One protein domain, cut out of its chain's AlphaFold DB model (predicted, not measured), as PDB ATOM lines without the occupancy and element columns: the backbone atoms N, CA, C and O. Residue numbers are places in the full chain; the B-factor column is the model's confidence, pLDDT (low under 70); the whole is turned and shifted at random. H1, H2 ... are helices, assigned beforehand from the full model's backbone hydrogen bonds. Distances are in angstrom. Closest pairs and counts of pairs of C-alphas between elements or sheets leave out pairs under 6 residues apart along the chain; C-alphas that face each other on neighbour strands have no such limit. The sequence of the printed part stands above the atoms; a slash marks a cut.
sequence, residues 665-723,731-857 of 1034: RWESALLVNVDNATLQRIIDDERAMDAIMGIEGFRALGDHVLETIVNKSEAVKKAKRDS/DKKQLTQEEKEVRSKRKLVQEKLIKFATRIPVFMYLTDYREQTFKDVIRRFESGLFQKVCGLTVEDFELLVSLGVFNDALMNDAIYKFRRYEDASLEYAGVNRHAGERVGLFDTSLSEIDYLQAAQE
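This is residues 665 to 723 and 731 to 857 of the 1034 residues of the protein "GIY-YIG nuclease family protein" of Coriobacteriaceae bacterium (UniProt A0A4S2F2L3). The model is a loose rod of helices: the longest one, H4, runs along one end of it with H3 beside it, running the opposite way, as a two-helix arm that ends at a cut. H1 and H2 connect this arm to a loose cluster of the short helices H5, H6, H7 and H8, and H9, the long link after it and H10 make the other end, where residues 825 to 830 stick out. The printed part has 186 residues with ten named helices, H1 to H10 in order, and no named strand; the class is all helix, and the helices that touch are mostly crossed. The radius of gyration of the C-alphas is 20.0 A, which is loose, and the spans are 66 by 32 by 23 A.

H4, residues 731 to 757, touches H3, residues 705 to 721, with its residues 735 to 746 alone; the closest C-alphas, of Ile 709 and Val 742, are 5.3 A apart, at a shallow tilt of 33 degrees, only just short of steep, opposite ways. H3, with residues 706 to 710 alone, touches H1, residues 676 to 683, closest at C-alphas 710 and 676, 6.0 A, at a steep tilt of 40 degrees. H1 and H2, residues 686 to 694, touch only at the corner, and only just, with 3 pairs of C-alphas within 8 A, the closest Ile 682 and Ala 688 at 5.5 A. H2 touches H8, residues 794 to 802, at C-alphas 691 and 796, 5.5 A, at a steep tilt of 67 degrees. H7, residues 783 to 790, only just touches H8, with 3 pairs of C-alphas within 8 A, the closest Ser 783 and Val 794 at 6.4 A. H7 touches H5, residues 760 to 766, at C-alphas 789 and 763, 6.2 A. H6, residues 774 to 781, is close to but not clearly touching H7, with C-alphas 778 and 786 closest at 6.1 A. H9, residues 808 to 828, is close to but not clearly touching H5, with C-alphas 818 and 761 closest at 7.3 A. H10, residues 848 to 855, touches no helix. In H1 to H9 each O i to N i+4 pair is within hydrogen-bond range; in H10, 2 of 4 are.

H4 is 38.9 A long, from C-alpha 731 at (-82.343, -44.822, 40.582) to C-alpha 757 at (-43.786, -48.335, 37.209). H9 is 30.4 A and H3 24.2 A long. H10 ends at C-alpha 855 at (-21.320, -51.493, 53.986).

The C-alphas farthest apart, of Ser 723 and Gly 830, are 68.7 A apart. Residues 724 to 730 are not printed, and C-alphas 723 and 731 are 10.3 A apart across the cut. The link from H9 to H10, residues 829 to 847, is long. Mean pLDDT of the printed part is 70.1, with 78 residues under 70, among them 819 to 857.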
ATOM      1  N   ARG A 665     -43.363 -54.267  45.893       65.38
ATOM      2  CA  ARG A 665     -43.420 -52.818  46.169       65.38
ATOM      3  C   ARG A 665     -43.619 -52.010  44.891       65.38
ATOM      4  O   ARG A 665     -44.407 -51.073  44.913       65.38
ATOM      5  N   TRP A 666     -42.984 -52.402  43.789       69.69
ATOM      6  CA  TRP A 666     -43.165 -51.770  42.476       69.69
ATOM      7  C   TRP A 666     -44.532 -52.054  41.842       69.69
ATOM      8  O   TRP A 666     -45.001 -51.294  40.999       69.69
ATOM      9  N   GLU A 667     -45.217 -53.099  42.306       67.25
ATOM     10  CA  GLU A 667     -46.621 -53.381  41.984       67.25
ATOM     11  C   GLU A 667     -47.619 -52.599  42.866       67.25
ATOM     12  O   GLU A 667     -48.837 -52.755  42.727       67.25
ATOM     13  N   SER A 668     -47.136 -51.763  43.796       66.38
ATOM     14  CA  SER A 668     -47.990 -51.033  44.731       66.38
ATOM     15  C   SER A 668     -48.828 -49.971  44.028       66.38
ATOM     16  O   SER A 668     -48.323 -49.048  43.395       66.38
ATOM     17  N   ALA A 669     -50.137 -50.035  44.265       62.72
ATOM     18  CA  ALA A 669     -51.095 -49.041  43.805       62.72
ATOM     19  C   ALA A 669     -50.873 -47.637  44.392       62.72
ATOM     20  O   ALA A 669     -51.425 -46.683  43.857       62.72
ATOM     21  N   LEU A 670     -50.086 -47.516  45.469       63.09
ATOM     22  CA  LEU A 670     -49.748 -46.235  46.098       63.09
ATOM     23  C   LEU A 670     -48.690 -45.443  45.322       63.09
ATOM     24  O   LEU A 670     -48.566 -44.246  45.543       63.09
ATOM     25  N   LEU A 671     -47.937 -46.087  44.423       68.12
ATOM     26  CA  LEU A 671     -46.927 -45.404  43.605       68.12
ATOM     27  C   LEU A 671     -47.541 -44.458  42.568       68.12
ATOM     28  O   LEU A 671     -46.842 -43.609  42.022       68.12
ATOM     29  N   VAL A 672     -48.833 -44.623  42.281       78.31
ATOM     30  CA  VAL A 672     -49.542 -43.907  41.223       78.31
ATOM     31  C   VAL A 672     -50.807 -43.268  41.779       78.31
ATOM     32  O   VAL A 672     -51.549 -43.892  42.542       78.31
ATOM     33  N   ASN A 673     -51.083 -42.040  41.359       74.62
ATOM     34  CA  ASN A 673     -52.271 -41.308  41.754       74.62
ATOM     35  C   ASN A 673     -53.302 -41.270  40.614       74.62
ATOM     36  O   ASN A 673     -52.977 -41.009  39.457       74.62
ATOM     37  N   VAL A 674     -54.562 -41.566  40.940       77.06
ATOM     38  CA  VAL A 674     -55.689 -41.643  39.988       77.06
ATOM     39  C   VAL A 674     -56.950 -40.968  40.541       77.06
ATOM     40  O   VAL A 674     -58.076 -41.368  40.227       77.06
ATOM     41  N   ASP A 675     -56.779 -39.976  41.415       73.94
ATOM     42  CA  ASP A 675     -57.878 -39.145  41.901       73.94
ATOM     43  C   ASP A 675     -58.445 -38.235  40.787       73.94
ATOM     44  O   ASP A 675     -57.821 -38.028  39.747       73.94
ATOM     45  N   ASN A 676     -59.652 -37.692  40.981       73.44
ATOM     46  CA  ASN A 676     -60.301 -36.878  39.944       73.44
ATOM     47  C   ASN A 676     -59.529 -35.596  39.605       73.44
ATOM     48  O   ASN A 676     -59.558 -35.198  38.449       73.44
ATOM     49  N   ALA A 677     -58.865 -34.955  40.568       72.19
ATOM     50  CA  ALA A 677     -58.102 -33.736  40.321       72.19
ATOM     51  C   ALA A 677     -56.845 -34.037  39.496       72.19
ATOM     52  O   ALA A 677     -56.536 -33.313  38.555       72.19
ATOM     53  N   THR A 678     -56.150 -35.135  39.793       75.69
ATOM     54  CA  THR A 678     -55.017 -35.607  38.983       75.69
ATOM     55  C   THR A 678     -55.465 -35.997  37.576       75.69
ATOM     56  O   THR A 678     -54.869 -35.550  36.602       75.69
ATOM     57  N   LEU A 679     -56.565 -36.744  37.440       81.06
ATOM     58  CA  LEU A 679     -57.099 -37.089  36.121       81.06
ATOM     59  C   LEU A 679     -57.573 -35.860  35.332       81.06
ATOM     60  O   LEU A 679     -57.366 -35.816  34.126       81.06
ATOM     61  N   GLN A 680     -58.168 -34.862  35.992       79.81
ATOM     62  CA  GLN A 680     -58.586 -33.618  35.344       79.81
ATOM     63  C   GLN A 680     -57.383 -32.816  34.839       79.81
ATOM     64  O   GLN A 680     -57.390 -32.386  33.693       79.81
ATOM     65  N   ARG A 681     -56.310 -32.712  35.635       82.62
ATOM     66  CA  ARG A 681     -55.051 -32.075  35.210       82.62
ATOM     67  C   ARG A 681     -54.444 -32.722  33.961       82.62
ATOM     68  O   ARG A 681     -53.873 -32.018  33.142       82.62
ATOM     69  N   ILE A 682     -54.585 -34.042  33.804       83.69
ATOM     70  CA  ILE A 682     -54.148 -34.761  32.593       83.69
ATOM     71  C   ILE A 682     -55.061 -34.444  31.403       83.69
ATOM     72  O   ILE A 682     -54.572 -34.298  30.292       83.69
ATOM     73  N   ILE A 683     -56.379 -34.354  31.617       83.50
ATOM     74  CA  ILE A 683     -57.352 -34.030  30.558       83.50
ATOM     75  C   ILE A 683     -57.152 -32.598  30.043       83.50
ATOM     76  O   ILE A 683     -57.299 -32.353  28.849       83.50
ATOM     77  N   ASP A 684     -56.810 -31.664  30.931       84.94
ATOM     78  CA  ASP A 684     -56.628 -30.249  30.598       84.94
ATOM     79  C   ASP A 684     -55.296 -29.960  29.868       84.94
ATOM     80  O   ASP A 684     -55.109 -28.855  29.354       84.94
ATOM     81  N   ASP A 685     -54.383 -30.939  29.789       86.38
ATOM     82  CA  ASP A 685     -53.082 -30.836  29.117       86.38
ATOM     83  C   ASP A 685     -52.970 -31.844  27.956       86.38
ATOM     84  O   ASP A 685     -52.811 -33.053  28.141       86.38
ATOM     85  N   GLU A 686     -53.017 -31.332  26.721       85.19
ATOM     86  CA  GLU A 686     -52.978 -32.141  25.494       85.19
ATOM     87  C   GLU A 686     -51.686 -32.976  25.377       85.19
ATOM     88  O   GLU A 686     -51.737 -34.137  24.965       85.19
ATOM     89  N   ARG A 687     -50.533 -32.446  25.822       84.19
ATOM     90  CA  ARG A 687     -49.263 -33.200  25.823       84.19
ATOM     91  C   ARG A 687     -49.282 -34.312  26.864       84.19
ATOM     92  O   ARG A 687     -48.767 -35.398  26.601       84.19
ATOM     93  N   ALA A 688     -49.861 -34.065  28.037       85.19
ATOM     94  CA  ALA A 688     -49.966 -35.077  29.084       85.19
ATOM     95  C   ALA A 688     -50.877 -36.235  28.663       85.19
ATOM     96  O   ALA A 688     -50.574 -37.402  28.939       85.19
ATOM     97  N   MET A 689     -51.965 -35.927  27.956       84.44
ATOM     98  CA  MET A 689     -52.856 -36.940  27.408       84.44
ATOM     99  C   MET A 689     -52.150 -37.798  26.348       84.44
ATOM    100  O   MET A 689     -52.217 -39.030  26.410       84.44
ATOM    101  N   ASP A 690     -51.397 -37.180  25.437       84.19
ATOM    102  CA  ASP A 690     -50.580 -37.897  24.450       84.19
ATOM    103  C   ASP A 690     -49.521 -38.792  25.112       84.19
ATOM    104  O   ASP A 690     -49.357 -39.955  24.722       84.19
ATOM    105  N   ALA A 691     -48.853 -38.295  26.158       85.12
ATOM    106  CA  ALA A 691     -47.888 -39.051  26.953       85.12
ATOM    107  C   ALA A 691     -48.525 -40.301  27.579       85.12
ATOM    108  O   ALA A 691     -48.034 -41.418  27.393       85.12
ATOM    109  N   ILE A 692     -49.668 -40.150  28.255       84.12
ATOM    110  CA  ILE A 692     -50.426 -41.269  28.833       84.12
ATOM    111  C   ILE A 692     -50.806 -42.296  27.759       84.12
ATOM    112  O   ILE A 692     -50.671 -43.505  27.969       84.12
ATOM    113  N   MET A 693     -51.231 -41.838  26.582       81.62
ATOM    114  CA  MET A 693     -51.589 -42.702  25.454       81.62
ATOM    115  C   MET A 693     -50.374 -43.343  24.764       81.62
ATOM    116  O   MET A 693     -50.527 -44.308  24.003       81.62
ATOM    117  N   GLY A 694     -49.166 -42.848  25.039       77.56
ATOM    118  CA  GLY A 694     -47.889 -43.468  24.690       77.56
ATOM    119  C   GLY A 694     -47.552 -44.700  25.536       77.56
ATOM    120  O   GLY A 694     -46.839 -45.585  25.062       77.56
ATOM    121  N   ILE A 695     -48.118 -44.819  26.743       80.81
ATOM    122  CA  ILE A 695     -47.864 -45.945  27.649       80.81
ATOM    123  C   ILE A 695     -48.462 -47.241  27.082       80.81
ATOM    124  O   ILE A 695     -49.603 -47.303  26.606       80.81
ATOM    125  N   GLU A 696     -47.693 -48.329  27.153       72.62
ATOM    126  CA  GLU A 696     -48.100 -49.609  26.581       72.62
ATOM    127  C   GLU A 696     -49.427 -50.114  27.172       72.62
ATOM    128  O   GLU A 696     -49.606 -50.307  28.377       72.62
ATOM    129  N   GLY A 697     -50.387 -50.370  26.285       72.25
ATOM    130  CA  GLY A 697     -51.690 -50.896  26.660       72.25
ATOM    131  C   GLY A 697     -52.663 -49.870  27.245       72.25
ATOM    132  O   GLY A 697     -53.749 -50.308  27.638       72.25
ATOM    133  N   PHE A 698     -52.330 -48.571  27.278       81.81
ATOM    134  CA  PHE A 698     -53.275 -47.488  27.596       81.81
ATOM    135  C   PHE A 698     -54.246 -47.217  26.442       81.81
ATOM    136  O   PHE A 698     -55.444 -47.086  26.668       81.81
ATOM    137  N   ARG A 699     -53.779 -47.300  25.187       74.31
ATOM    138  CA  ARG A 699     -54.628 -47.174  23.981       74.31
ATOM    139  C   ARG A 699     -55.784 -48.179  23.930       74.31
ATOM    140  O   ARG A 699     -56.827 -47.912  23.348       74.31
ATOM    141  N   ALA A 700     -55.621 -49.335  24.575       75.94
ATOM    142  CA  ALA A 700     -56.666 -50.354  24.676       75.94
ATOM    143  C   ALA A 700     -57.813 -49.970  25.636       75.94
ATOM    144  O   ALA A 700     -58.832 -50.656  25.662       75.94
ATOM    145  N   LEU A 701     -57.648 -48.910  26.436       75.19
ATOM    146  CA  LEU A 701     -58.671 -48.381  27.345       75.19
ATOM    147  C   LEU A 701     -59.659 -47.433  26.645       75.19
ATOM    148  O   LEU A 701     -60.759 -47.229  27.160       75.19
ATOM    149  N   GLY A 702     -59.283 -46.916  25.472       74.25
ATOM    150  CA  GLY A 702     -60.033 -45.934  24.692       74.25
ATOM    151  C   GLY A 702     -59.716 -44.486  25.080       74.25
ATOM    152  O   GLY A 702     -59.557 -44.173  26.259       74.25
ATOM    153  N   ASP A 703     -59.684 -43.610  24.075       66.75
ATOM    154  CA  ASP A 703     -59.203 -42.220  24.167       66.75
ATOM    155  C   ASP A 703     -59.981 -41.366  25.190       66.75
ATOM    156  O   ASP A 703     -59.429 -40.458  25.795       66.75
ATOM    157  N   HIS A 704     -61.238 -41.717  25.482       76.31
ATOM    158  CA  HIS A 704     -62.111 -40.975  26.406       76.31
ATOM    159  C   HIS A 704     -62.252 -41.620  27.793       76.31
ATOM    160  O   HIS A 704     -63.201 -41.319  28.526       76.31
ATOM    161  N   VAL A 705     -61.388 -42.569  28.175       81.12
ATOM    162  CA  VAL A 705     -61.545 -43.288  29.455       81.12
ATOM    163  C   VAL A 705     -61.439 -42.351  30.661       81.12
ATOM    164  O   VAL A 705     -62.249 -42.470  31.583       81.12
ATOM    165  N   LEU A 706     -60.503 -41.397  30.630       80.75
ATOM    166  CA  LEU A 706     -60.282 -40.432  31.710       80.75
ATOM    167  C   LEU A 706     -61.460 -39.458  31.816       80.75
ATOM    168  O   LEU A 706     -62.070 -39.350  32.879       80.75
ATOM    169  N   GLU A 707     -61.867 -38.865  30.692       82.81
ATOM    170  CA  GLU A 707     -63.053 -38.004  30.601       82.81
ATOM    171  C   GLU A 707     -64.314 -38.726  31.082       82.81
ATOM    172  O   GLU A 707     -65.131 -38.164  31.806       82.81
ATOM    173  N   THR A 708     -64.478 -40.005  30.731       82.06
ATOM    174  CA  THR A 708     -65.629 -40.798  31.178       82.06
ATOM    175  C   THR A 708     -65.621 -40.995  32.691       82.06
ATOM    176  O   THR A 708     -66.688 -40.972  33.302       82.06
ATOM    177  N   ILE A 709     -64.450 -41.213  33.299       79.25
ATOM    178  CA  ILE A 709     -64.312 -41.344  34.756       79.25
ATOM    179  C   ILE A 709     -64.710 -40.030  35.425       79.25
ATOM    180  O   ILE A 709     -65.559 -40.060  36.315       79.25
ATOM    181  N   VAL A 710     -64.158 -38.900  34.975       77.56
ATOM    182  CA  VAL A 710     -64.420 -37.596  35.596       77.56
ATOM    183  C   VAL A 710     -65.873 -37.161  35.381       77.56
ATOM    184  O   VAL A 710     -66.588 -36.925  36.354       77.56
ATOM    185  N   ASN A 711     -66.371 -37.186  34.142       81.19
ATOM    186  CA  ASN A 711     -67.735 -36.759  33.810       81.19
ATOM    187  C   ASN A 711     -68.807 -37.616  34.495       81.19
ATOM    188  O   ASN A 711     -69.781 -37.081  35.026       81.19
ATOM    189  N   LYS A 712     -68.650 -38.951  34.521       79.25
ATOM    190  CA  LYS A 712     -69.597 -39.820  35.243       79.25
ATOM    191  C   LYS A 712     -69.482 -39.645  36.755       79.25
ATOM    192  O   LYS A 712     -70.500 -39.702  37.434       79.25
ATOM    193  N   SER A 713     -68.279 -39.418  37.285       73.94
ATOM    194  CA  SER A 713     -68.094 -39.148  38.713       73.94
ATOM    195  C   SER A 713     -68.804 -37.859  39.136       73.94
ATOM    196  O   SER A 713     -69.490 -37.863  40.155       73.94
ATOM    197  N   GLU A 714     -68.688 -36.783  38.357       76.44
ATOM    198  CA  GLU A 714     -69.380 -35.513  38.610       76.44
ATOM    199  C   GLU A 714     -70.899 -35.632  38.416       76.44
ATOM    200  O   GLU A 714     -71.672 -35.137  39.235       76.44
ATOM    201  N   ALA A 715     -71.360 -36.373  37.402       75.69
ATOM    202  CA  ALA A 715     -72.786 -36.641  37.204       75.69
ATOM    203  C   ALA A 715     -73.405 -37.422  38.377       75.69
ATOM    204  O   ALA A 715     -74.493 -37.076  38.835       75.69
ATOM    205  N   VAL A 716     -72.703 -38.433  38.904       72.31
ATOM    206  CA  VAL A 716     -73.131 -39.192  40.092       72.31
ATOM    207  C   VAL A 716     -73.161 -38.295  41.333       72.31
ATOM    208  O   VAL A 716     -74.123 -38.358  42.101       72.31
ATOM    209  N   LYS A 717     -72.150 -37.436  41.527       66.00
ATOM    210  CA  LYS A 717     -72.113 -36.462  42.632       66.00
ATOM    211  C   LYS A 717     -73.270 -35.470  42.554       66.00
ATOM    212  O   LYS A 717     -73.986 -35.286  43.536       66.00
ATOM    213  N   LYS A 718     -73.510 -34.891  41.376       71.56
ATOM    214  CA  LYS A 718     -74.620 -33.965  41.134       71.56
ATOM    215  C   LYS A 718     -75.976 -34.636  41.347       71.56
ATOM    216  O   LYS A 718     -76.810 -34.102  42.065       71.56
ATOM    217  N   ALA A 719     -76.169 -35.844  40.817       69.00
ATOM    218  CA  ALA A 719     -77.398 -36.605  41.018       69.00
ATOM    219  C   ALA A 719     -77.659 -36.904  42.501       69.00
ATOM    220  O   ALA A 719     -78.802 -36.850  42.938       69.00
ATOM    221  N   LYS A 720     -76.621 -37.178  43.301       62.41
ATOM    222  CA  LYS A 720     -76.761 -37.340  44.757       62.41
ATOM    223  C   LYS A 720     -77.082 -36.030  45.475       62.41
ATOM    224  O   LYS A 720     -77.892 -36.059  46.396       62.41
ATOM    225  N   ARG A 721     -76.464 -34.919  45.064       59.62
ATOM    226  CA  ARG A 721     -76.666 -33.587  45.652       59.62
ATOM    227  C   ARG A 721     -78.066 -33.037  45.374       59.62
ATOM    228  O   ARG A 721     -78.689 -32.503  46.280       59.62
ATOM    229  N   ASP A 722     -78.573 -33.239  44.161       61.88
ATOM    230  CA  ASP A 722     -79.892 -32.757  43.727       61.88
ATOM    231  C   ASP A 722     -81.051 -33.650  44.241       61.88
ATOM    232  O   ASP A 722     -82.224 -33.303  44.106       61.88
ATOM    233  N   SER A 723     -80.743 -34.804  44.848       60.06
ATOM    234  CA  SER A 723     -81.724 -35.753  45.395       60.06
ATOM    235  C   SER A 723     -81.969 -35.535  46.895       60.06
ATOM    236  O   SER A 723     -81.552 -36.346  47.720       60.06
ATOM    237  N   ASP A 731     -83.377 -45.868  40.631       69.69
ATOM    238  CA  ASP A 731     -82.343 -44.822  40.582       69.69
ATOM    239  C   ASP A 731     -81.164 -45.168  41.497       69.69
ATOM    240  O   ASP A 731     -80.012 -45.079  41.081       69.69
ATOM    241  N   LYS A 732     -81.430 -45.710  42.699       65.44
ATOM    242  CA  LYS A 732     -80.379 -46.253  43.585       65.44
ATOM    243  C   LYS A 732     -79.573 -47.346  42.880       65.44
ATOM    244  O   LYS A 732     -78.348 -47.369  42.971       65.44
ATOM    245  N   LYS A 733     -80.245 -48.256  42.165       72.94
ATOM    246  CA  LYS A 733     -79.584 -49.341  41.424       72.94
ATOM    247  C   LYS A 733     -78.765 -48.812  40.246       72.94
ATOM    248  O   LYS A 733     -77.690 -49.348  39.994       72.94
ATOM    249  N   GLN A 734     -79.254 -47.784  39.556       75.69
ATOM    250  CA  GLN A 734     -78.554 -47.153  38.442       75.69
ATOM    251  C   GLN A 734     -77.306 -46.395  38.916       75.69
ATOM    252  O   GLN A 734     -76.221 -46.694  38.429       75.69
ATOM    253  N   LEU A 735     -77.424 -45.551  39.946       72.81
ATOM    254  CA  LEU A 735     -76.288 -44.857  40.567       72.81
ATOM    255  C   LEU A 735     -75.233 -45.845  41.081       72.81
ATOM    256  O   LEU A 735     -74.049 -45.689  40.812       72.81
ATOM    257  N   THR A 736     -75.660 -46.930  41.738       68.19
ATOM    258  CA  THR A 736     -74.737 -47.983  42.205       68.19
ATOM    259  C   THR A 736     -74.011 -48.668  41.039       68.19
ATOM    260  O   THR A 736     -72.865 -49.097  41.172       68.19
ATOM    261  N   GLN A 737     -74.683 -48.837  39.897       74.56
ATOM    262  CA  GLN A 737     -74.087 -49.453  38.715       74.56
ATOM    263  C   GLN A 737     -73.084 -48.506  38.041       74.56
ATOM    264  O   GLN A 737     -72.008 -48.955  37.652       74.56
ATOM    265  N   GLU A 738     -73.411 -47.216  37.955       73.56
ATOM    266  CA  GLU A 738     -72.533 -46.169  37.427       73.56
ATOM    267  C   GLU A 738     -71.284 -45.988  38.306       73.56
ATOM    268  O   GLU A 738     -70.173 -45.973  37.782       73.56
ATOM    269  N   GLU A 739     -71.424 -45.996  39.636       67.88
ATOM    270  CA  GLU A 739     -70.293 -45.990  40.581       67.88
ATOM    271  C   GLU A 739     -69.366 -47.195  40.396       67.88
ATOM    272  O   GLU A 739     -68.140 -47.058  40.365       67.88
ATOM    273  N   LYS A 740     -69.939 -48.398  40.251       70.12
ATOM    274  CA  LYS A 740     -69.158 -49.614  39.983       70.12
ATOM    275  C   LYS A 740     -68.409 -49.520  38.661       70.12
ATOM    276  O   LYS A 740     -67.264 -49.965  38.588       70.12
ATOM    277  N   GLU A 741     -69.033 -48.949  37.634       74.38
ATOM    278  CA  GLU A 741     -68.404 -48.752  36.332       74.38
ATOM    279  C   GLU A 741     -67.231 -47.765  36.431       74.38
ATOM    280  O   GLU A 741     -66.122 -48.112  36.019       74.38
ATOM    281  N   VAL A 742     -67.434 -46.591  37.041       72.69
ATOM    282  CA  VAL A 742     -66.382 -45.582  37.273       72.69
ATOM    283  C   VAL A 742     -65.208 -46.192  38.032       72.69
ATOM    284  O   VAL A 742     -64.057 -46.082  37.608       72.69
ATOM    285  N   ARG A 743     -65.495 -46.925  39.109       68.25
ATOM    286  CA  ARG A 743     -64.471 -47.592  39.912       68.25
ATOM    287  C   ARG A 743     -63.702 -48.649  39.125       68.25
ATOM    288  O   ARG A 743     -62.484 -48.738  39.253       68.25
ATOM    289  N   SER A 744     -64.396 -49.446  38.313       71.69
ATOM    290  CA  SER A 744     -63.756 -50.472  37.484       71.69
ATOM    291  C   SER A 744     -62.804 -49.863  36.451       71.69
ATOM    292  O   SER A 744     -61.680 -50.338  36.305       71.69
ATOM    293  N   LYS A 745     -63.211 -48.763  35.804       76.69
ATOM    294  CA  LYS A 745     -62.392 -48.031  34.831       76.69
ATOM    295  C   LYS A 745     -61.183 -47.385  35.494       76.69
ATOM    296  O   LYS A 745     -60.074 -47.532  34.995       76.69
ATOM    297  N   ARG A 746     -61.368 -46.757  36.660       75.75
ATOM    298  CA  ARG A 746     -60.263 -46.173  37.430       75.75
ATOM    299  C   ARG A 746     -59.243 -47.228  37.861       75.75
ATOM    300  O   ARG A 746     -58.047 -47.003  37.732       75.75
ATOM    301  N   LYS A 747     -59.701 -48.402  38.306       73.69
ATOM    302  CA  LYS A 747     -58.812 -49.528  38.626       73.69
ATOM    303  C   LYS A 747     -57.989 -49.959  37.408       73.69
ATOM    304  O   LYS A 747     -56.804 -50.233  37.536       73.69
ATOM    305  N   LEU A 748     -58.607 -49.984  36.232       78.19
ATOM    306  CA  LEU A 748     -57.943 -50.372  34.995       78.19
ATOM    307  C   LEU A 748     -56.865 -49.356  34.576       78.19
ATOM    308  O   LEU A 748     -55.765 -49.759  34.214       78.19
ATOM    309  N   VAL A 749     -57.153 -48.053  34.691       79.94
ATOM    310  CA  VAL A 749     -56.175 -46.959  34.511       79.94
ATOM    311  C   VAL A 749     -55.004 -47.128  35.486       79.94
ATOM    312  O   VAL A 749     -53.846 -47.130  35.077       79.94
ATOM    313  N   GLN A 750     -55.305 -47.374  36.763       79.38
ATOM    314  CA  GLN A 750     -54.304 -47.593  37.805       79.38
ATOM    315  C   GLN A 750     -53.407 -48.806  37.512       79.38
ATOM    316  O   GLN A 750     -52.188 -48.704  37.585       79.38
ATOM    317  N   GLU A 751     -53.986 -49.943  37.116       80.38
ATOM    318  CA  GLU A 751     -53.239 -51.153  36.746       80.38
ATOM    319  C   GLU A 751     -52.269 -50.904  35.577       80.38
ATOM    320  O   GLU A 751     -51.197 -51.507  35.532       80.38
ATOM    321  N   LYS A 752     -52.606 -50.016  34.632       83.38
ATOM    322  CA  LYS A 752     -51.697 -49.649  33.534       83.38
ATOM    323  C   LYS A 752     -50.542 -48.765  33.996       83.38
ATOM    324  O   LYS A 752     -49.412 -49.021  33.590       83.38
ATOM    325  N   LEU A 753     -50.800 -47.794  34.870       83.00
ATOM    326  CA  LEU A 753     -49.748 -46.953  35.452       83.00
ATOM    327  C   LEU A 753     -48.792 -47.768  36.344       83.00
ATOM    328  O   LEU A 753     -47.581 -47.589  36.270       83.00
ATOM    329  N   ILE A 754     -49.305 -48.737  37.111       80.38
ATOM    330  CA  ILE A 754     -48.465 -49.667  37.890       80.38
ATOM    331  C   ILE A 754     -47.583 -50.505  36.958       80.38
ATOM    332  O   ILE A 754     -46.387 -50.653  37.195       80.38
ATOM    333  N   LYS A 755     -48.140 -51.034  35.860       81.88
ATOM    334  CA  LYS A 755     -47.350 -51.787  34.871       81.88
ATOM    335  C   LYS A 755     -46.223 -50.956  34.275       81.88
ATOM    336  O   LYS A 755     -45.154 -51.504  34.026       81.88
ATOM    337  N   PHE A 756     -46.440 -49.661  34.065       84.19
ATOM    338  CA  PHE A 756     -45.360 -48.751  33.704       84.19
ATOM    339  C   PHE A 756     -44.301 -48.677  34.818       84.19
ATOM    340  O   PHE A 756     -43.131 -48.938  34.549       84.19
ATOM    341  N   ALA A 757     -44.706 -48.435  36.071       81.19
ATOM    342  CA  ALA A 757     -43.786 -48.335  37.209       81.19
ATOM    343  C   ALA A 757     -42.915 -49.595  37.387       81.19
ATOM    344  O   ALA A 757     -41.718 -49.483  37.630       81.19
ATOM    345  N   THR A 758     -43.455 -50.797  37.158       79.38
ATOM    346  CA  THR A 758     -42.677 -52.055  37.233       79.38
ATOM    347  C   THR A 758     -41.539 -52.174  36.209       79.38
ATOM    348  O   THR A 758     -40.682 -53.045  36.351       79.38
ATOM    349  N   ARG A 759     -41.487 -51.308  35.187       82.31
ATOM    350  CA  ARG A 759     -40.394 -51.272  34.197       82.31
ATOM    351  C   ARG A 759     -39.214 -50.412  34.633       82.31
ATOM    352  O   ARG A 759     -38.115 -50.606  34.121       82.31
ATOM    353  N   ILE A 760     -39.422 -49.509  35.589       82.19
ATOM    354  CA  ILE A 760     -38.373 -48.638  36.123       82.19
ATOM    355  C   ILE A 760     -37.225 -49.462  36.743       82.19
ATOM    356  O   ILE A 760     -36.083 -49.228  36.357       82.19
ATOM    357  N   PRO A 761     -37.473 -50.494  37.580       76.75
ATOM    358  CA  PRO A 761     -36.420 -51.396  38.066       76.75
ATOM    359  C   PRO A 761     -35.648 -52.104  36.957       76.75
ATOM    360  O   PRO A 761     -34.437 -52.268  37.045       76.75
ATOM    361  N   VAL A 762     -36.345 -52.522  35.894       79.94
ATOM    362  CA  VAL A 762     -35.718 -53.192  34.748       79.94
ATOM    363  C   VAL A 762     -34.765 -52.233  34.043       79.94
ATOM    364  O   VAL A 762     -33.647 -52.614  33.725       79.94
ATOM    365  N   PHE A 763     -35.177 -50.980  33.845       81.25
ATOM    366  CA  PHE A 763     -34.295 -49.938  33.330       81.25
ATOM    367  C   PHE A 763     -33.094 -49.698  34.260       81.25
ATOM    368  O   PHE A 763     -31.963 -49.657  33.790       81.25
ATOM    369  N   MET A 764     -33.323 -49.614  35.574       75.94
ATOM    370  CA  MET A 764     -32.260 -49.409  36.565       75.94
ATOM    371  C   MET A 764     -31.239 -50.552  36.630       75.94
ATOM    372  O   MET A 764     -30.077 -50.300  36.941       75.94
ATOM    373  N   TYR A 765     -31.662 -51.782  36.331       72.81
ATOM    374  CA  TYR A 765     -30.776 -52.944  36.245       72.81
ATOM    375  C   TYR A 765     -29.950 -52.958  34.951       72.81
ATOM    376  O   TYR A 765     -28.858 -53.515  34.908       72.81
ATOM    377  N   LEU A 766     -30.486 -52.372  33.876       74.94
ATOM    378  CA  LEU A 766     -29.849 -52.331  32.558       74.94
ATOM    379  C   LEU A 766     -28.890 -51.148  32.374       74.94
ATOM    380  O   LEU A 766     -28.121 -51.168  31.418       74.94
ATOM    381  N   THR A 767     -28.963 -50.135  33.238       72.69
ATOM    382  CA  THR A 767     -28.101 -48.950  33.171       72.69
ATOM    383  C   THR A 767     -26.807 -49.142  33.958       72.69
ATOM    384  O   THR A 767     -26.820 -49.621  35.095       72.69
ATOM    385  N   ASP A 768     -25.695 -48.709  33.363       65.56
ATOM    386  CA  ASP A 768     -24.370 -48.709  33.996       65.56
ATOM    387  C   ASP A 768     -24.086 -47.403  34.778       65.56
ATOM    388  O   ASP A 768     -23.106 -47.337  35.514       65.56
ATOM    389  N   TYR A 769     -24.942 -46.373  34.662       65.81
ATOM    390  CA  TYR A 769     -24.779 -45.065  35.320       65.81
ATOM    391  C   TYR A 769     -25.486 -45.042  36.680       65.81
ATOM    392  O   TYR A 769     -26.635 -44.610  36.809       65.81
ATOM    393  N   ARG A 770     -24.829 -45.573  37.710       62.25
ATOM    394  CA  ARG A 770     -25.413 -45.758  39.054       62.25
ATOM    395  C   ARG A 770     -25.195 -44.576  39.985       62.25
ATOM    396  O   ARG A 770     -25.938 -44.394  40.946       62.25
ATOM    397  N   GLU A 771     -24.211 -43.760  39.663       57.47
ATOM    398  CA  GLU A 771     -23.727 -42.623  40.430       57.47
ATOM    399  C   GLU A 771     -24.503 -41.328  40.205       57.47
ATOM    400  O   GLU A 771     -24.347 -40.354  40.946       57.47
ATOM    401  N   GLN A 772     -25.370 -41.334  39.197       60.53
ATOM    402  CA  GLN A 772     -26.211 -40.217  38.795       60.53
ATOM    403  C   GLN A 772     -27.651 -40.464  39.235       60.53
ATOM    404  O   GLN A 772     -28.118 -41.604  39.251       60.53
ATOM    405  N   THR A 773     -28.374 -39.396  39.582       63.75
ATOM    406  CA  THR A 773     -29.797 -39.507  39.938       63.75
ATOM    407  C   THR A 773     -30.574 -40.146  38.788       63.75
ATOM    408  O   THR A 773     -30.218 -39.953  37.630       63.75
ATOM    409  N   PHE A 774     -31.648 -40.882  39.053       70.88
ATOM    410  CA  PHE A 774     -32.507 -41.460  38.026       70.88
ATOM    411  C   PHE A 774     -32.930 -40.394  37.016       70.88
ATOM    412  O   PHE A 774     -32.814 -40.637  35.819       70.88
ATOM    413  N   LYS A 775     -33.328 -39.198  37.488       66.88
ATOM    414  CA  LYS A 775     -33.626 -38.033  36.643       66.88
ATOM    415  C   LYS A 775     -32.425 -37.663  35.761       66.88
ATOM    416  O   LYS A 775     -32.604 -37.437  34.569       66.88
ATOM    417  N   ASP A 776     -31.202 -37.650  36.280       63.62
ATOM    418  CA  ASP A 776     -30.002 -37.371  35.480       63.62
ATOM    419  C   ASP A 776     -29.647 -38.500  34.500       63.62
ATOM    420  O   ASP A 776     -29.288 -38.208  33.358       63.62
ATOM    421  N   VAL A 777     -29.798 -39.767  34.895       64.19
ATOM    422  CA  VAL A 777     -29.580 -40.951  34.044       64.19
ATOM    423  C   VAL A 777     -30.513 -40.910  32.844       64.19
ATOM    424  O   VAL A 777     -30.054 -40.999  31.702       64.19
ATOM    425  N   ILE A 778     -31.811 -40.692  33.078       71.44
ATOM    426  CA  ILE A 778     -32.783 -40.601  31.988       71.44
ATOM    427  C   ILE A 778     -32.556 -39.336  31.144       71.44
ATOM    428  O   ILE A 778     -32.680 -39.414  29.928       71.44
ATOM    429  N   ARG A 779     -32.153 -38.196  31.731       66.44
ATOM    430  CA  ARG A 779     -31.941 -36.924  31.007       66.44
ATOM    431  C   ARG A 779     -30.683 -36.893  30.143       66.44
ATOM    432  O   ARG A 779     -30.723 -36.376  29.029       66.44
ATOM    433  N   ARG A 780     -29.547 -37.345  30.678       60.47
ATOM    434  CA  ARG A 780     -28.214 -37.015  30.137       60.47
ATOM    435  C   ARG A 780     -27.474 -38.205  29.551       60.47
ATOM    436  O   ARG A 780     -26.642 -38.000  28.671       60.47
ATOM    437  N   PHE A 781     -27.766 -39.412  30.024       61.41
ATOM    438  CA  PHE A 781     -26.945 -40.582  29.727       61.41
ATOM    439  C   PHE A 781     -27.697 -41.601  28.869       61.41
ATOM    440  O   PHE A 781     -27.198 -42.003  27.821       61.41
ATOM    441  N   GLU A 782     -28.930 -41.957  29.243       72.81
ATOM    442  CA  GLU A 782     -29.636 -43.104  28.659       72.81
ATOM    443  C   GLU A 782     -31.109 -42.842  28.310       72.81
ATOM    444  O   GLU A 782     -31.962 -43.731  28.390       72.81
ATOM    445  N   SER A 783     -31.413 -41.637  27.823       76.88
ATOM    446  CA  SER A 783     -32.757 -41.249  27.356       76.88
ATOM    447  C   SER A 783     -33.355 -42.234  26.340       76.88
ATOM    448  O   SER A 783     -34.532 -42.589  26.413       76.88
ATOM    449  N   GLY A 784     -32.529 -42.748  25.420       77.56
ATOM    450  CA  GLY A 784     -32.947 -43.731  24.419       77.56
ATOM    451  C   GLY A 784     -33.231 -45.127  24.986       77.56
ATOM    452  O   GLY A 784     -34.092 -45.831  24.456       77.56
ATOM    453  N   LEU A 785     -32.537 -45.548  26.050       80.62
ATOM    454  CA  LEU A 785     -32.823 -46.816  26.732       80.62
ATOM    455  C   LEU A 785     -34.098 -46.683  27.568       80.62
ATOM    456  O   LEU A 785     -34.958 -47.560  27.500       80.62
ATOM    457  N   PHE A 786     -34.262 -45.558  28.269       81.44
ATOM    458  CA  PHE A 786     -35.467 -45.260  29.040       81.44
ATOM    459  C   PHE A 786     -36.713 -45.300  28.154       81.44
ATOM    460  O   PHE A 786     -37.673 -46.004  28.473       81.44
ATOM    461  N   GLN A 787     -36.664 -44.663  26.981       82.88
ATOM    462  CA  GLN A 787     -37.768 -44.698  26.024       82.88
ATOM    463  C   GLN A 787     -38.054 -46.112  25.499       82.88
ATOM    464  O   GLN A 787     -39.217 -46.484  25.350       82.88
ATOM    465  N   LYS A 788     -37.025 -46.932  25.249       80.62
ATOM    466  CA  LYS A 788     -37.205 -48.322  24.790       80.62
ATOM    467  C   LYS A 788     -37.821 -49.229  25.854       80.62
ATOM    468  O   LYS A 788     -38.614 -50.098  25.507       80.62
ATOM    469  N   VAL A 789     -37.438 -49.054  27.117       78.50
ATOM    470  CA  VAL A 789     -37.895 -49.902  28.226       78.50
ATOM    471  C   VAL A 789     -39.260 -49.437  28.734       78.50
ATOM    472  O   VAL A 789     -40.189 -50.235  28.847       78.50
ATOM    473  N   CYS A 790     -39.410 -48.141  28.999       77.56
ATOM    474  CA  CYS A 790     -40.586 -47.579  29.661       77.56
ATOM    475  C   CYS A 790     -41.649 -47.064  28.675       77.56
ATOM    476  O   CYS A 790     -42.815 -46.951  29.046       77.56
ATOM    477  N   GLY A 791     -41.292 -46.805  27.412       78.06
ATOM    478  CA  GLY A 791     -42.231 -46.351  26.377       78.06
ATOM    479  C   GLY A 791     -42.582 -44.859  26.430       78.06
ATOM    480  O   GLY A 791     -43.431 -44.423  25.660       78.06
ATOM    481  N   LEU A 792     -41.933 -44.081  27.302       83.44
ATOM    482  CA  LEU A 792     -42.101 -42.629  27.423       83.44
ATOM    483  C   LEU A 792     -40.804 -41.896  27.094       83.44
ATOM    484  O   LEU A 792     -39.713 -42.399  27.369       83.44
ATOM    485  N   THR A 793     -40.918 -40.690  26.534       84.44
ATOM    486  CA  THR A 793     -39.777 -39.773  26.516       84.44
ATOM    487  C   THR A 793     -39.534 -39.224  27.923       84.44
ATOM    488  O   THR A 793     -40.402 -39.279  28.796       84.44
ATOM    489  N   VAL A 794     -38.332 -38.701  28.156       80.12
ATOM    490  CA  VAL A 794     -37.963 -38.091  29.442       80.12
ATOM    491  C   VAL A 794     -38.856 -36.890  29.751       80.12
ATOM    492  O   VAL A 794     -39.356 -36.766  30.863       80.12
ATOM    493  N   GLU A 795     -39.107 -36.052  28.742       80.06
ATOM    494  CA  GLU A 795     -39.968 -34.872  28.859       80.06
ATOM    495  C   GLU A 795     -41.409 -35.255  29.219       80.06
ATOM    496  O   GLU A 795     -42.020 -34.628  30.079       80.06
ATOM    497  N   ASP A 796     -41.932 -36.319  28.604       84.44
ATOM    498  CA  ASP A 796     -43.287 -36.811  28.868       84.44
ATOM    499  C   ASP A 796     -43.411 -37.408  30.275       84.44
ATOM    500  O   ASP A 796     -44.399 -37.181  30.969       84.44
ATOM    501  N   PHE A 797     -42.402 -38.157  30.726       83.12
ATOM    502  CA  PHE A 797     -42.384 -38.700  32.083       83.12
ATOM    503  C   PHE A 797     -42.341 -37.585  33.139       83.12
ATOM    504  O   PHE A 797     -43.094 -37.633  34.110       83.12
ATOM    505  N   GLU A 798     -41.520 -36.554  32.930       79.00
ATOM    506  CA  GLU A 798     -41.446 -35.394  33.825       79.00
ATOM    507  C   GLU A 798     -42.741 -34.595  33.866       79.00
ATOM    508  O   GLU A 798     -43.156 -34.158  34.940       79.00
ATOM    509  N   LEU A 799     -43.411 -34.450  32.721       83.12
ATOM    510  CA  LEU A 799     -44.728 -33.836  32.664       83.12
ATOM    511  C   LEU A 799     -45.715 -34.608  33.550       83.12
ATOM    512  O   LEU A 799     -46.359 -34.011  34.409       83.12
ATOM    513  N   LEU A 800     -45.776 -35.937  33.435       84.12
ATOM    514  CA  LEU A 800     -46.669 -36.759  34.262       84.12
ATOM    515  C   LEU A 800     -46.323 -36.707  35.758       84.12
ATOM    516  O   LEU A 800     -47.228 -36.660  36.593       84.12
ATOM    517  N   VAL A 801     -45.037 -36.672  36.106       79.94
ATOM    518  CA  VAL A 801     -44.580 -36.455  37.488       79.94
ATOM    519  C   VAL A 801     -45.046 -35.090  38.005       79.94
ATOM    520  O   VAL A 801     -45.665 -35.018  39.063       79.94
ATOM    521  N   SER A 802     -44.864 -34.017  37.227       77.56
ATOM    522  CA  SER A 802     -45.285 -32.658  37.612       77.56
ATOM    523  C   SER A 802     -46.803 -32.514  37.782       77.56
ATOM    524  O   SER A 802     -47.279 -31.727  38.600       77.56
ATOM    525  N   LEU A 803     -47.580 -33.326  37.060       81.12
ATOM    526  CA  LEU A 803     -49.034 -33.412  37.194       81.12
ATOM    527  C   LEU A 803     -49.472 -34.334  38.345       81.12
ATOM    528  O   LEU A 803     -50.667 -34.543  38.540       81.12
ATOM    529  N   GLY A 804     -48.533 -34.856  39.138       75.69
ATOM    530  CA  GLY A 804     -48.793 -35.673  40.321       75.69
ATOM    531  C   GLY A 804     -49.296 -37.082  40.013       75.69
ATOM    532  O   GLY A 804     -49.951 -37.677  40.863       75.69
ATOM    533  N   VAL A 805     -49.035 -37.613  38.810       83.69
ATOM    534  CA  VAL A 805     -49.438 -38.976  38.411       83.69
ATOM    535  C   VAL A 805     -48.644 -40.039  39.165       83.69
ATOM    536  O   VAL A 805     -49.187 -41.096  39.492       83.69
ATOM    537  N   PHE A 806     -47.375 -39.764  39.462       82.12
ATOM    538  CA  PHE A 806     -46.508 -40.622  40.267       82.12
ATOM    539  C   PHE A 806     -46.228 -39.957  41.614       82.12
ATOM    540  O   PHE A 806     -46.110 -38.739  41.695       82.12
ATOM    541  N   ASN A 807     -46.151 -40.758  42.677       71.31
ATOM    542  CA  ASN A 807     -45.781 -40.258  43.997       71.31
ATOM    543  C   ASN A 807     -44.251 -40.263  44.137       71.31
ATOM    544  O   ASN A 807     -43.658 -41.324  44.336       71.31
ATOM    545  N   ASP A 808     -43.641 -39.080  44.063       67.81
ATOM    546  CA  ASP A 808     -42.186 -38.898  44.109       67.81
ATOM    547  C   ASP A 808     -41.556 -39.492  45.373       67.81
ATOM    548  O   ASP A 808     -40.625 -40.285  45.277       67.81
ATOM    549  N   ALA A 809     -42.111 -39.230  46.559       61.19
ATOM    550  CA  ALA A 809     -41.564 -39.742  47.819       61.19
ATOM    551  C   ALA A 809     -41.554 -41.282  47.886       61.19
ATOM    552  O   ALA A 809     -40.572 -41.898  48.313       61.19
ATOM    553  N   LEU A 810     -42.634 -41.930  47.435       63.81
ATOM    554  CA  LEU A 810     -42.722 -43.392  47.394       63.81
ATOM    555  C   LEU A 810     -41.844 -43.994  46.292       63.81
ATOM    556  O   LEU A 810     -41.333 -45.103  46.457       63.81
ATOM    557  N   MET A 811     -41.654 -43.276  45.186       69.31
ATOM    558  CA  MET A 811     -40.773 -43.692  44.100       69.31
ATOM    559  C   MET A 811     -39.296 -43.565  44.513       69.31
ATOM    560  O   MET A 811     -38.524 -44.488  44.256       69.31
ATOM    561  N   ASN A 812     -38.927 -42.522  45.267       64.62
ATOM    562  CA  ASN A 812     -37.607 -42.358  45.891       64.62
ATOM    563  C   ASN A 812     -37.291 -43.522  46.835       64.62
ATOM    564  O   ASN A 812     -36.229 -44.136  46.728       64.62
ATOM    565  N   ASP A 813     -38.235 -43.868  47.716       62.66
ATOM    566  CA  ASP A 813     -38.106 -45.006  48.632       62.66
ATOM    567  C   ASP A 813     -37.928 -46.335  47.881       62.66
ATOM    568  O   ASP A 813     -37.087 -47.162  48.242       62.66
ATOM    569  N   ALA A 814     -38.705 -46.544  46.812       70.00
ATOM    570  CA  ALA A 814     -38.643 -47.759  46.005       70.00
ATOM    571  C   ALA A 814     -37.305 -47.898  45.256       70.00
ATOM    572  O   ALA A 814     -36.747 -48.997  45.204       70.00
ATOM    573  N   ILE A 815     -36.776 -46.796  44.719       73.06
ATOM    574  CA  ILE A 815     -35.488 -46.725  44.013       73.06
ATOM    575  C   ILE A 815     -34.323 -46.960  44.979       73.06
ATOM    576  O   ILE A 815     -33.457 -47.787  44.693       73.06
ATOM    577  N   TYR A 816     -34.333 -46.301  46.143       67.50
ATOM    578  CA  TYR A 816     -33.325 -46.487  47.192       67.50
ATOM    579  C   TYR A 816     -33.219 -47.954  47.625       67.50
ATOM    580  O   TYR A 816     -32.140 -48.549  47.613       67.50
ATOM    581  N   LYS A 817     -34.364 -48.571  47.937       65.94
ATOM    582  CA  LYS A 817     -34.438 -49.977  48.359       65.94
ATOM    583  C   LYS A 817     -34.009 -50.947  47.263       65.94
ATOM    584  O   LYS A 817     -33.409 -51.977  47.561       65.94
ATOM    585  N   PHE A 818     -34.316 -50.629  46.005       72.12
ATOM    586  CA  PHE A 818     -33.874 -51.429  44.868       72.12
ATOM    587  C   PHE A 818     -32.347 -51.405  44.723       72.12
ATOM    588  O   PHE A 818     -31.750 -52.474  44.656       72.12
ATOM    589  N   ARG A 819     -31.718 -50.219  44.754       69.50
ATOM    590  CA  ARG A 819     -30.252 -50.067  44.657       69.50
ATOM    591  C   ARG A 819     -29.512 -50.827  45.761       69.50
ATOM    592  O   ARG A 819     -28.585 -51.569  45.473       69.50
ATOM    593  N   ARG A 820     -29.977 -50.727  47.008       63.56
ATOM    594  CA  ARG A 820     -29.375 -51.438  48.154       63.56
ATOM    595  C   ARG A 820     -29.441 -52.963  48.022       63.56
ATOM    596  O   ARG A 820     -28.471 -53.653  48.307       63.56
ATOM    597  N   TYR A 821     -30.572 -53.500  47.564       68.00
ATOM    598  CA  TYR A 821     -30.697 -54.936  47.286       68.00
ATOM    599  C   TYR A 821     -29.808 -55.394  46.129       68.00
ATOM    600  O   TYR A 821     -29.238 -56.488  46.155       68.00
ATOM    601  N   GLU A 822     -29.740 -54.572  45.091       68.62
ATOM    602  CA  GLU A 822     -28.944 -54.835  43.907       68.62
ATOM    603  C   GLU A 822     -27.453 -54.908  44.252       68.62
ATOM    604  O   GLU A 822     -26.794 -55.866  43.857       68.62
ATOM    605  N   ASP A 823     -26.954 -53.990  45.076       62.62
ATOM    606  CA  ASP A 823     -25.553 -53.965  45.491       62.62
ATOM    607  C   ASP A 823     -25.184 -55.165  46.374       62.62
ATOM    608  O   ASP A 823     -24.208 -55.854  46.075       62.62
ATOM    609  N   ALA A 824     -26.033 -55.534  47.342       57.72
ATOM    610  CA  ALA A 824     -25.861 -56.774  48.111       57.72
ATOM    611  C   ALA A 824     -25.837 -58.031  47.210       57.72
ATOM    612  O   ALA A 824     -25.137 -59.010  47.485       57.72
ATOM    613  N   SER A 825     -26.584 -58.013  46.100       58.47
ATOM    614  CA  SER A 825     -26.620 -59.117  45.130       58.47
ATOM    615  C   SER A 825     -25.382 -59.149  44.220       58.47
ATOM    616  O   SER A 825     -24.897 -60.232  43.880       58.47
ATOM    617  N   LEU A 826     -24.859 -57.985  43.826       59.16
ATOM    618  CA  LEU A 826     -23.673 -57.843  42.971       59.16
ATOM    619  C   LEU A 826     -22.370 -58.144  43.728       59.16
ATOM    620  O   LEU A 826     -21.465 -58.773  43.168       59.16
ATOM    621  N   GLU A 827     -22.296 -57.794  45.014       54.62
ATOM    622  CA  GLU A 827     -21.185 -58.171  45.893       54.62
ATOM    623  C   GLU A 827     -21.108 -59.687  46.107       54.62
ATOM    624  O   GLU A 827     -20.028 -60.272  45.992       54.62
ATOM    625  N   TYR A 828     -22.251 -60.357  46.293       45.44
ATOM    626  CA  TYR A 828     -22.313 -61.821  46.389       45.44
ATOM    627  C   TYR A 828     -21.843 -62.527  45.102       45.44
ATOM    628  O   TYR A 828     -21.288 -63.626  45.153       45.44
ATOM    629  N   ALA A 829     -22.019 -61.894  43.937       50.06
ATOM    630  CA  ALA A 829     -21.541 -62.395  42.648       50.06
ATOM    631  C   ALA A 829     -20.043 -62.119  42.386       50.06
ATOM    632  O   ALA A 829     -19.520 -62.536  41.349       50.06
ATOM    633  N   GLY A 830     -19.343 -61.435  43.301       41.16
ATOM    634  CA  GLY A 830     -17.917 -61.110  43.182       41.16
ATOM    635  C   GLY A 830     -17.600 -60.027  42.146       41.16
ATOM    636  O   GLY A 830     -16.453 -59.915  41.711       41.16
ATOM    637  N   VAL A 831     -18.598 -59.244  41.724       53.72
ATOM    638  CA  VAL A 831     -18.460 -58.201  40.699       53.72
ATOM    639  C   VAL A 831     -18.925 -56.869  41.286       53.72
ATOM    640  O   VAL A 831     -20.063 -56.464  41.087       53.72
ATOM    641  N   ASN A 832     -18.032 -56.160  41.978       56.44
ATOM    642  CA  ASN A 832     -18.259 -54.762  42.348       56.44
ATOM    643  C   ASN A 832     -17.469 -53.853  41.387       56.44
ATOM    644  O   ASN A 832     -16.279 -53.609  41.574       56.44
ATOM    645  N   ARG A 833     -18.116 -53.427  40.291       48.97
ATOM    646  CA  ARG A 833     -17.512 -52.554  39.260       48.97
ATOM    647  C   ARG A 833     -17.567 -51.059  39.599       48.97
ATOM    648  O   ARG A 833     -16.926 -50.293  38.892       48.97
ATOM    649  N   HIS A 834     -18.290 -50.683  40.656       54.22
ATOM    650  CA  HIS A 834     -18.604 -49.295  41.022       54.22
ATOM    651  C   HIS A 834     -18.129 -48.924  42.439       54.22
ATOM    652  O   HIS A 834     -18.544 -47.914  43.003       54.22
ATOM    653  N   ALA A 835     -17.241 -49.729  43.030       50.06
ATOM    654  CA  ALA A 835     -16.550 -49.380  44.267       50.06
ATOM    655  C   ALA A 835     -15.735 -48.096  44.035       50.06
ATOM    656  O   ALA A 835     -14.842 -48.099  43.185       50.06
ATOM    657  N   GLY A 836     -16.034 -47.005  44.746       51.03
ATOM    658  CA  GLY A 836     -15.450 -45.689  44.439       51.03
ATOM    659  C   GLY A 836     -16.446 -44.592  44.060       51.03
ATOM    660  O   GLY A 836     -16.052 -43.433  43.941       51.03
ATOM    661  N   GLU A 837     -17.703 -44.933  43.764       57.03
ATOM    662  CA  GLU A 837     -18.630 -44.020  43.081       57.03
ATOM    663  C   GLU A 837     -19.792 -43.567  43.986       57.03
ATOM    664  O   GLU A 837     -20.142 -44.211  44.973       57.03
ATOM    665  N   ARG A 838     -20.389 -42.404  43.676       53.88
ATOM    666  CA  ARG A 838     -21.612 -41.929  44.359       53.88
ATOM    667  C   ARG A 838     -22.779 -42.878  44.064       53.88
ATOM    668  O   ARG A 838     -22.701 -43.657  43.124       53.88
ATOM    669  N   VAL A 839     -23.887 -42.770  44.804       58.28
ATOM    670  CA  VAL A 839     -25.117 -43.535  44.508       58.28
ATOM    671  C   VAL A 839     -26.279 -42.591  44.239       58.28
ATOM    672  O   VAL A 839     -26.689 -41.819  45.107       58.28
ATOM    673  N   GLY A 840     -26.813 -42.635  43.021       54.00
ATOM    674  CA  GLY A 840     -27.950 -41.828  42.604       54.00
ATOM    675  C   GLY A 840     -29.299 -42.470  42.933       54.00
ATOM    676  O   GLY A 840     -29.563 -43.624  42.585       54.00
ATOM    677  N   LEU A 841     -30.167 -41.697  43.589       57.47
ATOM    678  CA  LEU A 841     -31.581 -41.999  43.853       57.47
ATOM    679  C   LEU A 841     -32.457 -41.339  42.782       57.47
ATOM    680  O   LEU A 841     -31.945 -41.015  41.722       57.47
ATOM    681  N   PHE A 842     -33.765 -41.154  42.983       50.62
ATOM    682  CA  PHE A 842     -34.629 -40.612  41.921       50.62
ATOM    683  C   PHE A 842     -34.197 -39.207  41.463       50.62
ATOM    684  O   PHE A 842     -34.004 -38.969  40.274       50.62
ATOM    685  N   ASP A 843     -34.005 -38.295  42.416       47.22
ATOM    686  CA  ASP A 843     -33.618 -36.901  42.200       47.22
ATOM    687  C   ASP A 843     -32.542 -36.387  43.168       47.22
ATOM    688  O   ASP A 843     -32.087 -35.253  43.032       47.22
ATOM    689  N   THR A 844     -32.067 -37.237  44.081       49.41
ATOM    690  CA  THR A 844     -30.962 -36.955  45.010       49.41
ATOM    691  C   THR A 844     -29.798 -37.932  44.813       49.41
ATOM    692  O   THR A 844     -29.950 -38.977  44.182       49.41
ATOM    693  N   SER A 845     -28.604 -37.607  45.326       49.22
ATOM    694  CA  SER A 845     -27.427 -38.495  45.276       49.22
ATOM    695  C   SER A 845     -26.709 -38.565  46.624       49.22
ATOM    696  O   SER A 845     -26.479 -37.539  47.262       49.22
ATOM    697  N   LEU A 846     -26.314 -39.771  47.030       54.47
ATOM    698  CA  LEU A 846     -25.559 -40.053  48.256       54.47
ATOM    699  C   LEU A 846     -24.048 -40.060  47.977       54.47
ATOM    700  O   LEU A 846     -23.619 -40.315  46.845       54.47
ATOM    701  N   SER A 847     -23.229 -39.714  48.975       53.44
ATOM    702  CA  SER A 847     -21.768 -39.787  48.850       53.44
ATOM    703  C   SER A 847     -21.269 -41.218  49.078       53.44
ATOM    704  O   SER A 847     -21.913 -42.000  49.769       53.44
ATOM    705  N   GLU A 848     -20.117 -41.564  48.501       46.19
ATOM    706  CA  GLU A 848     -19.489 -42.883  48.668       46.19
ATOM    707  C   GLU A 848     -19.137 -43.175  50.139       46.19
ATOM    708  O   GLU A 848     -19.197 -44.316  50.568       46.19
ATOM    709  N   ILE A 849     -18.814 -42.151  50.938       44.16
ATOM    710  CA  ILE A 849     -18.475 -42.312  52.361       44.16
ATOM    711  C   ILE A 849     -19.729 -42.654  53.172       44.16
ATOM    712  O   ILE A 849     -19.681 -43.590  53.965       44.16
ATOM    713  N   ASP A 850     -20.852 -41.979  52.910       50.69
ATOM    714  CA  ASP A 850     -22.149 -42.301  53.531       50.69
ATOM    715  C   ASP A 850     -22.637 -43.694  53.078       50.69
ATOM    716  O   ASP A 850     -23.205 -44.466  53.846       50.69
ATOM    717  N   TYR A 851     -22.347 -44.060  51.824       50.69
ATOM    718  CA  TYR A 851     -22.719 -45.347  51.243       50.69
ATOM    719  C   TYR A 851     -21.867 -46.526  51.749       50.69
ATOM    720  O   TYR A 851     -22.402 -47.585  52.069       50.69
ATOM    721  N   LEU A 852     -20.545 -46.349  51.853       43.12
ATOM    722  CA  LEU A 852     -19.591 -47.380  52.270       43.12
ATOM    723  C   LEU A 852     -19.427 -47.483  53.788       43.12
ATOM    724  O   LEU A 852     -19.136 -48.581  54.250       43.12
ATOM    725  N   GLN A 853     -19.639 -46.426  54.586       45.59
ATOM    726  CA  GLN A 853     -19.713 -46.590  56.050       45.59
ATOM    727  C   GLN A 853     -20.863 -47.524  56.449       45.59
ATOM    728  O   GLN A 853     -20.723 -48.259  57.421       45.59
ATOM    729  N   ALA A 854     -21.935 -47.565  55.655       43.34
ATOM    730  CA  ALA A 854     -23.026 -48.519  55.816       43.34
ATOM    731  C   ALA A 854     -22.635 -49.967  55.430       43.34
ATOM    732  O   ALA A 854     -23.080 -50.917  56.062       43.34
ATOM    733  N   ALA A 855     -21.753 -50.161  54.439       38.25
ATOM    734  CA  ALA A 855     -21.320 -51.493  53.986       38.25
ATOM    735  C   ALA A 855     -20.106 -52.063  54.760       38.25
ATOM    736  O   ALA A 855     -19.947 -53.277  54.899       38.25
ATOM    737  N   GLN A 856     -19.220 -51.209  55.283       35.06
ATOM    738  CA  GLN A 856     -17.931 -51.626  55.853       35.06
ATOM    739  C   GLN A 856     -18.050 -52.294  57.240       35.06
ATOM    740  O   GLN A 856     -17.108 -52.955  57.683       35.06
ATOM    741  N   GLU A 857     -19.206 -52.204  57.906       37.75
ATOM    742  CA  GLU A 857     -19.455 -52.882  59.188       37.75
ATOM    743  C   GLU A 857     -19.983 -54.326  59.040       37.75
ATOM    744  O   GLU A 857     -19.889 -55.104  59.992       37.75
TER     745      GLU A 857